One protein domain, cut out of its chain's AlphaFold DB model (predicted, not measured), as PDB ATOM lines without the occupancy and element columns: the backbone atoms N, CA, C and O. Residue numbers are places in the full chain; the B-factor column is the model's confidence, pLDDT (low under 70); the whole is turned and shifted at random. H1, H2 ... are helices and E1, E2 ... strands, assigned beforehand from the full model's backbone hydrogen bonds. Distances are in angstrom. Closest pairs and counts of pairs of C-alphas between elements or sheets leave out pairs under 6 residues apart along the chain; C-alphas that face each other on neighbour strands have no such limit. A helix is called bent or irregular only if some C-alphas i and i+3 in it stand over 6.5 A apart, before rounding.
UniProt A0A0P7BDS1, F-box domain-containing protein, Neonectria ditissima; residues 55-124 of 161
ATOM      1  N   LEU A  55      -7.324  47.535 -31.135       87.81
ATOM      2  CA  LEU A  55      -7.746  46.377 -30.359       87.81
ATOM      3  C   LEU A  55      -6.940  46.299 -29.071       87.81
ATOM      4  O   LEU A  55      -5.736  46.543 -29.079       87.81
ATOM      5  N   ARG A  56      -7.618  45.961 -27.979       88.56
ATOM      6  CA  ARG A  56      -7.004  45.577 -26.708       88.56
ATOM      7  C   ARG A  56      -7.269  44.091 -26.544       88.56
ATOM      8  O   ARG A  56      -8.420  43.684 -26.679       88.56
ATOM      9  N   LEU A  57      -6.217  43.312 -26.351       89.50
ATOM     10  CA  LEU A  57      -6.281  41.862 -26.235       89.50
ATOM     11  C   LEU A  57      -5.691  41.452 -24.898       89.50
ATOM     12  O   LEU A  57      -4.605  41.905 -24.545       89.50
ATOM     13  N   HIS A  58      -6.374  40.557 -24.202       89.50
ATOM     14  CA  HIS A  58      -5.780  39.781 -23.128       89.50
ATOM     15  C   HIS A  58      -5.228  38.461 -23.708       89.50
ATOM     16  O   HIS A  58      -5.737  38.001 -24.736       89.50
ATOM     17  N   PRO A  59      -4.218  37.807 -23.098       86.38
ATOM     18  CA  PRO A  59      -3.712  36.513 -23.564       86.38
ATOM     19  C   PRO A  59      -4.794  35.446 -23.789       86.38
ATOM     20  O   PRO A  59      -4.694  34.665 -24.732       86.38
ATOM     21  N   SER A  60      -5.860  35.456 -22.980       87.62
ATOM     22  CA  SER A  60      -7.030  34.575 -23.143       87.62
ATOM     23  C   SER A  60      -7.769  34.775 -24.465       87.62
ATOM     24  O   SER A  60      -8.333  33.827 -25.004       87.62
ATOM     25  N   ASP A  61      -7.740  35.991 -25.006       87.25
ATOM     26  CA  ASP A  61      -8.575  36.407 -26.131       87.25
ATOM     27  C   ASP A  61      -7.851  36.236 -27.472       87.25
ATOM     28  O   ASP A  61      -8.447  36.426 -28.531       87.25
ATOM     29  N   ILE A  62      -6.557  35.883 -27.458       87.50
ATOM     30  CA  ILE A  62      -5.737  35.754 -28.674       87.50
ATOM     31  C   ILE A  62      -6.322  34.700 -29.623       87.50
ATOM     32  O   ILE A  62      -6.273  34.863 -30.845       87.50
ATOM     33  N   ARG A  63      -6.912  33.633 -29.073       84.94
ATOM     34  CA  ARG A  63      -7.544  32.578 -29.870       84.94
ATOM     35  C   ARG A  63      -8.793  33.092 -30.582       84.94
ATOM     36  O   ARG A  63      -8.886  32.966 -31.799       84.94
ATOM     37  N   ASP A  64      -9.689  33.741 -29.847       86.44
ATOM     38  CA  ASP A  64     -10.921  34.313 -30.402       86.44
ATOM     39  C   ASP A  64     -10.618  35.460 -31.375       86.44
ATOM     40  O   ASP A  64     -11.314  35.665 -32.372       86.44
ATOM     41  N   PHE A  65      -9.531  36.194 -31.131       86.94
ATOM     42  CA  PHE A  65      -9.034  37.226 -32.026       86.94
ATOM     43  C   PHE A  65      -8.683  36.677 -33.414       86.94
ATOM     44  O   PHE A  65      -8.949  37.359 -34.406       86.94
ATOM     45  N   ALA A  66      -8.137  35.461 -33.513       84.94
ATOM     46  CA  ALA A  66      -7.813  34.851 -34.803       84.94
ATOM     47  C   ALA A  66      -9.066  34.669 -35.680       84.94
ATOM     48  O   ALA A  66      -9.032  34.982 -36.875       84.94
ATOM     49  N   ASP A  67     -10.175  34.251 -35.068       84.62
ATOM     50  CA  ASP A  67     -11.468  34.080 -35.736       84.62
ATOM     51  C   ASP A  67     -12.136  35.430 -36.030       84.62
ATOM     52  O   ASP A  67     -12.722  35.652 -37.096       84.62
ATOM     53  N   LEU A  68     -12.010  36.380 -35.100       83.19
ATOM     54  CA  LEU A  68     -12.582  37.715 -35.231       83.19
ATOM     55  C   LEU A  68     -11.894  38.532 -36.340       83.19
ATOM     56  O   LEU A  68     -12.562  39.274 -37.074       83.19
ATOM     57  N   ALA A  69     -10.577  38.367 -36.498       81.50
ATOM     58  CA  ALA A  69      -9.743  38.983 -37.525       81.50
ATOM     59  C   ALA A  69      -9.880  38.272 -38.885       81.50
ATOM     60  O   ALA A  69      -8.894  37.900 -39.533       81.50
ATOM     61  N   ALA A  70     -11.120  38.122 -39.353       80.94
ATOM     62  CA  ALA A  70     -11.426  37.640 -40.693       80.94
ATOM     63  C   ALA A  70     -10.727  38.506 -41.770       80.94
ATOM     64  O   ALA A  70     -10.512  39.704 -41.550       80.94
ATOM     65  N   PRO A  71     -10.382  37.954 -42.952       81.44
ATOM     66  CA  PRO A  71      -9.567  38.642 -43.962       81.44
ATOM     67  C   PRO A  71     -10.039  40.058 -44.336       81.44
ATOM     68  O   PRO A  71      -9.226  40.963 -44.503       81.44
ATOM     69  N   ASN A  72     -11.352  40.270 -44.405       81.19
ATOM     70  CA  ASN A  72     -11.980  41.563 -44.687       81.19
ATOM     71  C   ASN A  72     -11.831  42.593 -43.551       81.19
ATOM     72  O   ASN A  72     -11.800  43.792 -43.818       81.19
ATOM     73  N   ARG A  73     -11.733  42.139 -42.298       84.06
ATOM     74  CA  ARG A  73     -11.618  42.988 -41.100       84.06
ATOM     75  C   ARG A  73     -10.176  43.347 -40.766       84.06
ATOM     76  O   ARG A  73      -9.938  44.411 -40.200       84.06
ATOM     77  N   ARG A  74      -9.209  42.518 -41.182       85.81
ATOM     78  CA  ARG A  74      -7.762  42.771 -40.999       85.81
ATOM     79  C   ARG A  74      -7.335  44.139 -41.524       85.81
ATOM     80  O   ARG A  74      -6.557  44.823 -40.875       85.81
ATOM     81  N   ALA A  75      -7.901  44.572 -42.652       84.62
ATOM     82  CA  ALA A  75      -7.591  45.863 -43.270       84.62
ATOM     83  C   ALA A  75      -7.958  47.084 -42.403       84.62
ATOM     84  O   ALA A  75      -7.518  48.200 -42.686       84.62
ATOM     85  N   TYR A  76      -8.788  46.904 -41.374       86.56
ATOM     86  CA  TYR A  76      -9.185  47.979 -40.468       86.56
ATOM     87  C   TYR A  76      -8.269  48.095 -39.254       86.56
ATOM     88  O   TYR A  76      -8.203  49.173 -38.663       86.56
ATOM     89  N   ILE A  77      -7.546  47.026 -38.916       89.25
ATOM     90  CA  ILE A  77      -6.696  46.950 -37.732       89.25
ATOM     91  C   ILE A  77      -5.435  47.780 -37.966       89.25
ATOM     92  O   ILE A  77      -4.687  47.542 -38.911       89.25
ATOM     93  N   LYS A  78      -5.210  48.781 -37.108       87.44
ATOM     94  CA  LYS A  78      -4.008  49.632 -37.151       87.44
ATOM     95  C   LYS A  78      -3.089  49.408 -35.965       87.44
ATOM     96  O   LYS A  78      -1.875  49.467 -36.122       87.44
ATOM     97  N   HIS A  79      -3.668  49.177 -34.791       86.81
ATOM     98  CA  HIS A  79      -2.922  48.999 -33.554       86.81
ATOM     99  C   HIS A  79      -3.535  47.868 -32.734       86.81
ATOM    100  O   HIS A  79      -4.759  47.776 -32.610       86.81
ATOM    101  N   ILE A  80      -2.671  47.035 -32.161       89.62
ATOM    102  CA  ILE A  80      -3.029  45.973 -31.225       89.62
ATOM    103  C   ILE A  80      -2.248  46.245 -29.942       89.62
ATOM    104  O   ILE A  80      -1.026  46.373 -29.983       89.62
ATOM    105  N   LEU A  81      -2.959  46.372 -28.828       90.69
ATOM    106  CA  LEU A  81      -2.401  46.454 -27.486       90.69
ATOM    107  C   LEU A  81      -2.628  45.105 -26.804       90.69
ATOM    108  O   LEU A  81      -3.774  44.690 -26.651       90.69
ATOM    109  N   LEU A  82      -1.548  44.431 -26.423       89.75
ATOM    110  CA  LEU A  82      -1.599  43.179 -25.676       89.75
ATOM    111  C   LEU A  82      -1.397  43.485 -24.188       89.75
ATOM    112  O   LEU A  82      -0.348  43.992 -23.796       89.75
ATOM    113  N   GLU A  83      -2.412  43.206 -23.379       89.88
ATOM    114  CA  GLU A  83      -2.437  43.461 -21.939       89.88
ATOM    115  C   GLU A  83      -2.110  42.175 -21.200       89.88
ATOM    116  O   GLU A  83      -2.957  41.299 -21.041       89.88
ATOM    117  N   ILE A  84      -0.851  42.049 -20.799       85.44
ATOM    118  CA  ILE A  84      -0.336  40.854 -20.141       85.44
ATOM    119  C   ILE A  84      -0.428  41.089 -18.633       85.44
ATOM    120  O   ILE A  84       0.185  42.043 -18.149       85.44
ATOM    121  N   PRO A  85      -1.183  40.265 -17.888       80.12
ATOM    122  CA  PRO A  85      -1.187  40.342 -16.440       80.12
ATOM    123  C   PRO A  85       0.180  39.875 -15.940       80.12
ATOM    124  O   PRO A  85       0.616  38.766 -16.246       80.12
ATOM    125  N   ILE A  86       0.863  40.743 -15.205       75.56
ATOM    126  CA  ILE A  86       2.099  40.413 -14.501       75.56
ATOM    127  C   ILE A  86       1.690  40.169 -13.052       75.56
ATOM    128  O   ILE A  86       0.954  40.975 -12.486       75.56
ATOM    129  N   GLY A  87       2.095  39.037 -12.477       69.00
ATOM    130  CA  GLY A  87       1.865  38.774 -11.060       69.00
ATOM    131  C   GLY A  87       2.670  39.758 -10.217       69.00
ATOM    132  O   GLY A  87       3.885  39.856 -10.403       69.00
ATOM    133  N   ASP A  88       2.007  40.481  -9.316       65.31
ATOM    134  CA  ASP A  88       2.681  41.427  -8.430       65.31
ATOM    135  C   ASP A  88       3.576  40.673  -7.442       65.31
ATOM    136  O   ASP A  88       3.143  39.766  -6.722       65.31
ATOM    137  N   THR A  89       4.842  41.077  -7.376       57.34
ATOM    138  CA  THR A  89       5.697  40.747  -6.240       57.34
ATOM    139  C   THR A  89       5.091  41.395  -5.001       57.34
ATOM    140  O   THR A  89       4.940  42.614  -4.964       57.34
ATOM    141  N   ILE A  90       4.736  40.600  -3.991       58.19
ATOM    142  CA  ILE A  90       4.267  41.125  -2.704       58.19
ATOM    143  C   ILE A  90       5.355  42.057  -2.152       58.19
ATOM    144  O   ILE A  90       6.483  41.612  -1.911       58.19
ATOM    145  N   ASP A  91       5.016  43.338  -1.974       54.62
ATOM    146  CA  ASP A  91       5.924  44.371  -1.471       54.62
ATOM    147  C   ASP A  91       6.654  43.885  -0.208       54.62
ATOM    148  O   ASP A  91       6.038  43.557   0.808       54.62
ATOM    149  N   GLY A  92       7.989  43.832  -0.274       54.94
ATOM    150  CA  GLY A  92       8.855  43.484   0.857       54.94
ATOM    151  C   GLY A  92       9.463  42.079   0.840       54.94
ATOM    152  O   GLY A  92      10.299  41.794   1.697       54.94
ATOM    153  N   PHE A  93       9.124  41.220  -0.128       54.59
ATOM    154  CA  PHE A  93       9.810  39.936  -0.308       54.59
ATOM    155  C   PHE A  93      10.886  40.031  -1.400       54.59
ATOM    156  O   PHE A  93      10.612  40.548  -2.484       54.59
ATOM    157  N   PRO A  94      12.121  39.562  -1.136       52.19
ATOM    158  CA  PRO A  94      13.190  39.601  -2.125       52.19
ATOM    159  C   PRO A  94      12.789  38.768  -3.343       52.19
ATOM    160  O   PRO A  94      12.320  37.646  -3.159       52.19
ATOM    161  N   ASN A  95      12.973  39.348  -4.540       58.12
ATOM    162  CA  ASN A  95      12.855  38.737  -5.871       58.12
ATOM    163  C   ASN A  95      12.498  37.256  -5.818       58.12
ATOM    164  O   ASN A  95      13.372  36.398  -5.639       58.12
ATOM    165  N   ASN A  96      11.217  36.948  -5.986       64.50
ATOM    166  CA  ASN A  96      10.858  35.571  -6.214       64.50
ATOM    167  C   ASN A  96      11.253  35.227  -7.655       64.50
ATOM    168  O   ASN A  96      10.469  35.429  -8.576       64.50
ATOM    169  N   ALA A  97      12.459  34.686  -7.830       69.50
ATOM    170  CA  ALA A  97      12.962  34.237  -9.125       69.50
ATOM    171  C   ALA A  97      11.970  33.308  -9.851       69.50
ATOM    172  O   ALA A  97      11.921  33.308 -11.076       69.50
ATOM    173  N   THR A  98      11.134  32.569  -9.108       73.00
ATOM    174  CA  THR A  98      10.077  31.737  -9.702       73.00
ATOM    175  C   THR A  98       8.915  32.563 -10.266       73.00
ATOM    176  O   THR A  98       8.449  32.243 -11.352       73.00
ATOM    177  N   LEU A  99       8.509  33.672  -9.625       72.56
ATOM    178  CA  LEU A  99       7.502  34.595 -10.181       72.56
ATOM    179  C   LEU A  99       8.031  35.323 -11.418       72.56
ATOM    180  O   LEU A  99       7.292  35.504 -12.382       72.56
ATOM    181  N   ASP A 100       9.305  35.719 -11.415       77.62
ATOM    182  CA  ASP A 100       9.932  36.343 -12.585       77.62
ATOM    183  C   ASP A 100       9.977  35.372 -13.771       77.62
ATOM    184  O   ASP A 100       9.697  35.749 -14.912       77.62
ATOM    185  N   GLU A 101      10.291  34.102 -13.510       80.75
ATOM    186  CA  GLU A 101      10.306  33.060 -14.531       80.75
ATOM    187  C   GLU A 101       8.894  32.744 -15.049       80.75
ATOM    188  O   GLU A 101       8.687  32.700 -16.261       80.75
ATOM    189  N   GLU A 102       7.897  32.644 -14.168       80.00
ATOM    190  CA  GLU A 102       6.485  32.482 -14.542       80.00
ATOM    191  C   GLU A 102       5.968  33.660 -15.383       80.00
ATOM    192  O   GLU A 102       5.383  33.454 -16.451       80.00
ATOM    193  N   ASN A 103       6.242  34.898 -14.966       83.44
ATOM    194  CA  ASN A 103       5.876  36.106 -15.706       83.44
ATOM    195  C   ASN A 103       6.543  36.139 -17.091       83.44
ATOM    196  O   ASN A 103       5.889  36.456 -18.089       83.44
ATOM    197  N   ASN A 104       7.822  35.760 -17.184       86.00
ATOM    198  CA  ASN A 104       8.540  35.665 -18.456       86.00
ATOM    199  C   ASN A 104       7.946  34.598 -19.382       86.00
ATOM    200  O   ASN A 104       7.859  34.818 -20.598       86.00
ATOM    201  N   VAL A 105       7.515  33.460 -18.830       87.06
ATOM    202  CA  VAL A 105       6.828  32.403 -19.582       87.06
ATOM    203  C   VAL A 105       5.497  32.920 -20.125       87.06
ATOM    204  O   VAL A 105       5.260  32.800 -21.329       87.06
ATOM    205  N   ILE A 106       4.663  33.550 -19.290       85.94
ATOM    206  CA  ILE A 106       3.368  34.118 -19.706       85.94
ATOM    207  C   ILE A 106       3.576  35.180 -20.787       85.94
ATOM    208  O   ILE A 106       2.912  35.148 -21.827       85.94
ATOM    209  N   PHE A 107       4.533  36.091 -20.581       88.00
ATOM    210  CA  PHE A 107       4.855  37.138 -21.543       88.00
ATOM    211  C   PHE A 107       5.264  36.548 -22.895       88.00
ATOM    212  O   PHE A 107       4.704  36.894 -23.939       88.00
ATOM    213  N   THR A 108       6.213  35.613 -22.870       90.25
ATOM    214  CA  THR A 108       6.763  34.998 -24.079       90.25
ATOM    215  C   THR A 108       5.702  34.191 -24.821       90.25
ATOM    216  O   THR A 108       5.612  34.285 -26.045       90.25
ATOM    217  N   GLN A 109       4.863  33.433 -24.108       90.69
ATOM    218  CA  GLN A 109       3.758  32.683 -24.706       90.69
ATOM    219  C   GLN A 109       2.724  33.612 -25.347       90.69
ATOM    220  O   GLN A 109       2.342  33.395 -26.497       90.69
ATOM    221  N   ALA A 110       2.312  34.677 -24.655       89.94
ATOM    222  CA  ALA A 110       1.331  35.623 -25.176       89.94
ATOM    223  C   ALA A 110       1.836  36.328 -26.447       89.94
ATOM    224  O   ALA A 110       1.128  36.384 -27.456       89.94
ATOM    225  N   VAL A 111       3.085  36.807 -26.434       91.75
ATOM    226  CA  VAL A 111       3.709  37.435 -27.607       91.75
ATOM    227  C   VAL A 111       3.851  36.433 -28.750       91.75
ATOM    228  O   VAL A 111       3.505  36.758 -29.885       91.75
ATOM    229  N   ARG A 112       4.304  35.206 -28.464       93.19
ATOM    230  CA  ARG A 112       4.448  34.149 -29.470       93.19
ATOM    231  C   ARG A 112       3.115  33.829 -30.142       93.19
ATOM    232  O   ARG A 112       3.062  33.828 -31.368       93.19
ATOM    233  N   HIS A 113       2.051  33.606 -29.375       91.00
ATOM    234  CA  HIS A 113       0.730  33.307 -29.932       91.00
ATOM    235  C   HIS A 113       0.179  34.462 -30.766       91.00
ATOM    236  O   HIS A 113      -0.363  34.238 -31.849       91.00
ATOM    237  N   LEU A 114       0.366  35.706 -30.315       91.56
ATOM    238  CA  LEU A 114      -0.005  36.864 -31.117       91.56
ATOM    239  C   LEU A 114       0.766  36.880 -32.448       91.56
ATOM    240  O   LEU A 114       0.169  37.095 -33.503       91.56
ATOM    241  N   TRP A 115       2.073  36.613 -32.421       90.38
ATOM    242  CA  TRP A 115       2.897  36.558 -33.629       90.38
ATOM    243  C   TRP A 115       2.498  35.423 -34.569       90.38
ATOM    244  O   TRP A 115       2.461  35.630 -35.778       90.38
ATOM    245  N   GLU A 116       2.147  34.252 -34.041       90.31
ATOM    246  CA  GLU A 116       1.623  33.129 -34.824       90.31
ATOM    247  C   GLU A 116       0.357  33.553 -35.589       90.31
ATOM    248  O   GLU A 116       0.300  33.402 -36.813       90.31
ATOM    249  N   VAL A 117      -0.605  34.193 -34.912       89.56
ATOM    250  CA  VAL A 117      -1.831  34.712 -35.547       89.56
ATOM    251  C   VAL A 117      -1.512  35.759 -36.616       89.56
ATOM    252  O   VAL A 117      -2.039  35.678 -37.727       89.56
ATOM    253  N   LEU A 118      -0.645  36.727 -36.311       87.94
ATOM    254  CA  LEU A 118      -0.281  37.795 -37.246       87.94
ATOM    255  C   LEU A 118       0.519  37.275 -38.446       87.94
ATOM    256  O   LEU A 118       0.324  37.749 -39.562       87.94
ATOM    257  N   SER A 119       1.374  36.271 -38.257       87.75
ATOM    258  CA  SER A 119       2.167  35.665 -39.334       87.75
ATOM    259  C   SER A 119       1.299  34.952 -40.376       87.75
ATOM    260  O   SER A 119       1.633  34.929 -41.561       87.75
ATOM    261  N   ALA A 120       0.132  34.442 -39.968       85.19
ATOM    262  CA  ALA A 120      -0.849  33.848 -40.871       85.19
ATOM    263  C   ALA A 120      -1.555  34.890 -41.763       85.19
ATOM    264  O   ALA A 120      -2.274  34.540 -42.710       85.19
ATOM    265  N   TRP A 121      -1.384  36.187 -41.493       84.50
ATOM    266  CA  TRP A 121      -1.967  37.246 -42.305       84.50
ATOM    267  C   TRP A 121      -1.123  37.446 -43.566       84.50
ATOM    268  O   TRP A 121      -0.204  38.257 -43.608       84.50
ATOM    269  N   ARG A 122      -1.447  36.719 -44.644       67.06
ATOM    270  CA  ARG A 122      -0.832  36.943 -45.964       67.06
ATOM    271  C   ARG A 122      -1.054  38.391 -46.425       67.06
ATOM    272  O   ARG A 122      -2.173  38.775 -46.746       67.06
ATOM    273  N   ASN A 123       0.040  39.155 -46.450       58.94
ATOM    274  CA  ASN A 123       0.271  40.453 -47.093       58.94
ATOM    275  C   ASN A 123      -0.972  41.205 -47.594       58.94
ATOM    276  O   ASN A 123      -1.290  41.210 -48.786       58.94
ATOM    277  N   HIS A 124      -1.585  41.987 -46.710       50.50
ATOM    278  CA  HIS A 124      -2.282  43.207 -47.106       50.50
ATOM    279  C   HIS A 124      -1.515  44.397 -46.515       50.50
ATOM    280  O   HIS A 124      -1.864  44.929 -45.471       50.50
TER     281      HIS A 124
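Overview. This is residues 55 to 124 of the 161 residues of the protein "F-box domain-containing protein" of Neonectria ditissima (UniProt A0A0P7BDS1). A loose rod, with one long helix, H3, making most of its length; the short helix H1 lies side by side with residues 110 to 117 of H3, and a small sheet of two strands, E1 and E2, stands by this pair, with the short H2 towards one end. From E2 the chain runs beside H3 to its far end, where residues 90 to 98 stick out. The 70 printed residues hold E1, H1, H2, E2 and H3 in that order, mostly helix, with a parallel sheet E1, E2. The radius of gyration of the C-alphas is 15.4 A, and the spans are 50 by 17 by 17 A.

Along the chain. Find C-alpha 55 at (-7.746, 46.377, -30.359), where strand E1, residues 55 to 57, begins. Next comes helix H1, residues 59 to 68, 14.7 A long and irregular, with C-alphas 60 and 63 7.0 A apart. Helix H2 is residues 71 to 74, and strand E2 is residues 79 to 82, 9.9 A long. Helix H3 runs 32.1 A from C-alpha 97 at (12.962, 34.237, -9.125) to C-alpha 119 at (2.167, 35.665, -39.334).

Arrangement. Look first at E1 and E2, parallel at 16 degrees, with N 57 and O 81 at 2.8 A, within hydrogen-bond range. They and the helices between form a strand-helix-strand unit, two parallel neighbour strands joined through H1 and H2, with a right-handed crossover. H1 touches H3, closest at the C-alphas of Pro 59 and Ala 110, 5.4 A, a shallow tilt of 7 degrees, the same way. E2 and H3 are near each other, with 5 pairs of C-alphas within 10 A; H2 and H3 are apart. In H3 every O i to N i+4 pair is within hydrogen-bond range, in H1 3 of 6, and H2 is too short for one.

Size, cuts and confidence. The C-alphas of Asn 72 and Gly 92, the two farthest apart, are 50.1 A apart. The printed part has no cut, and E2 to H3 is a long link of 14 residues. Look for pLDDT under 70 at residues 87 to 97 and 122 to 124.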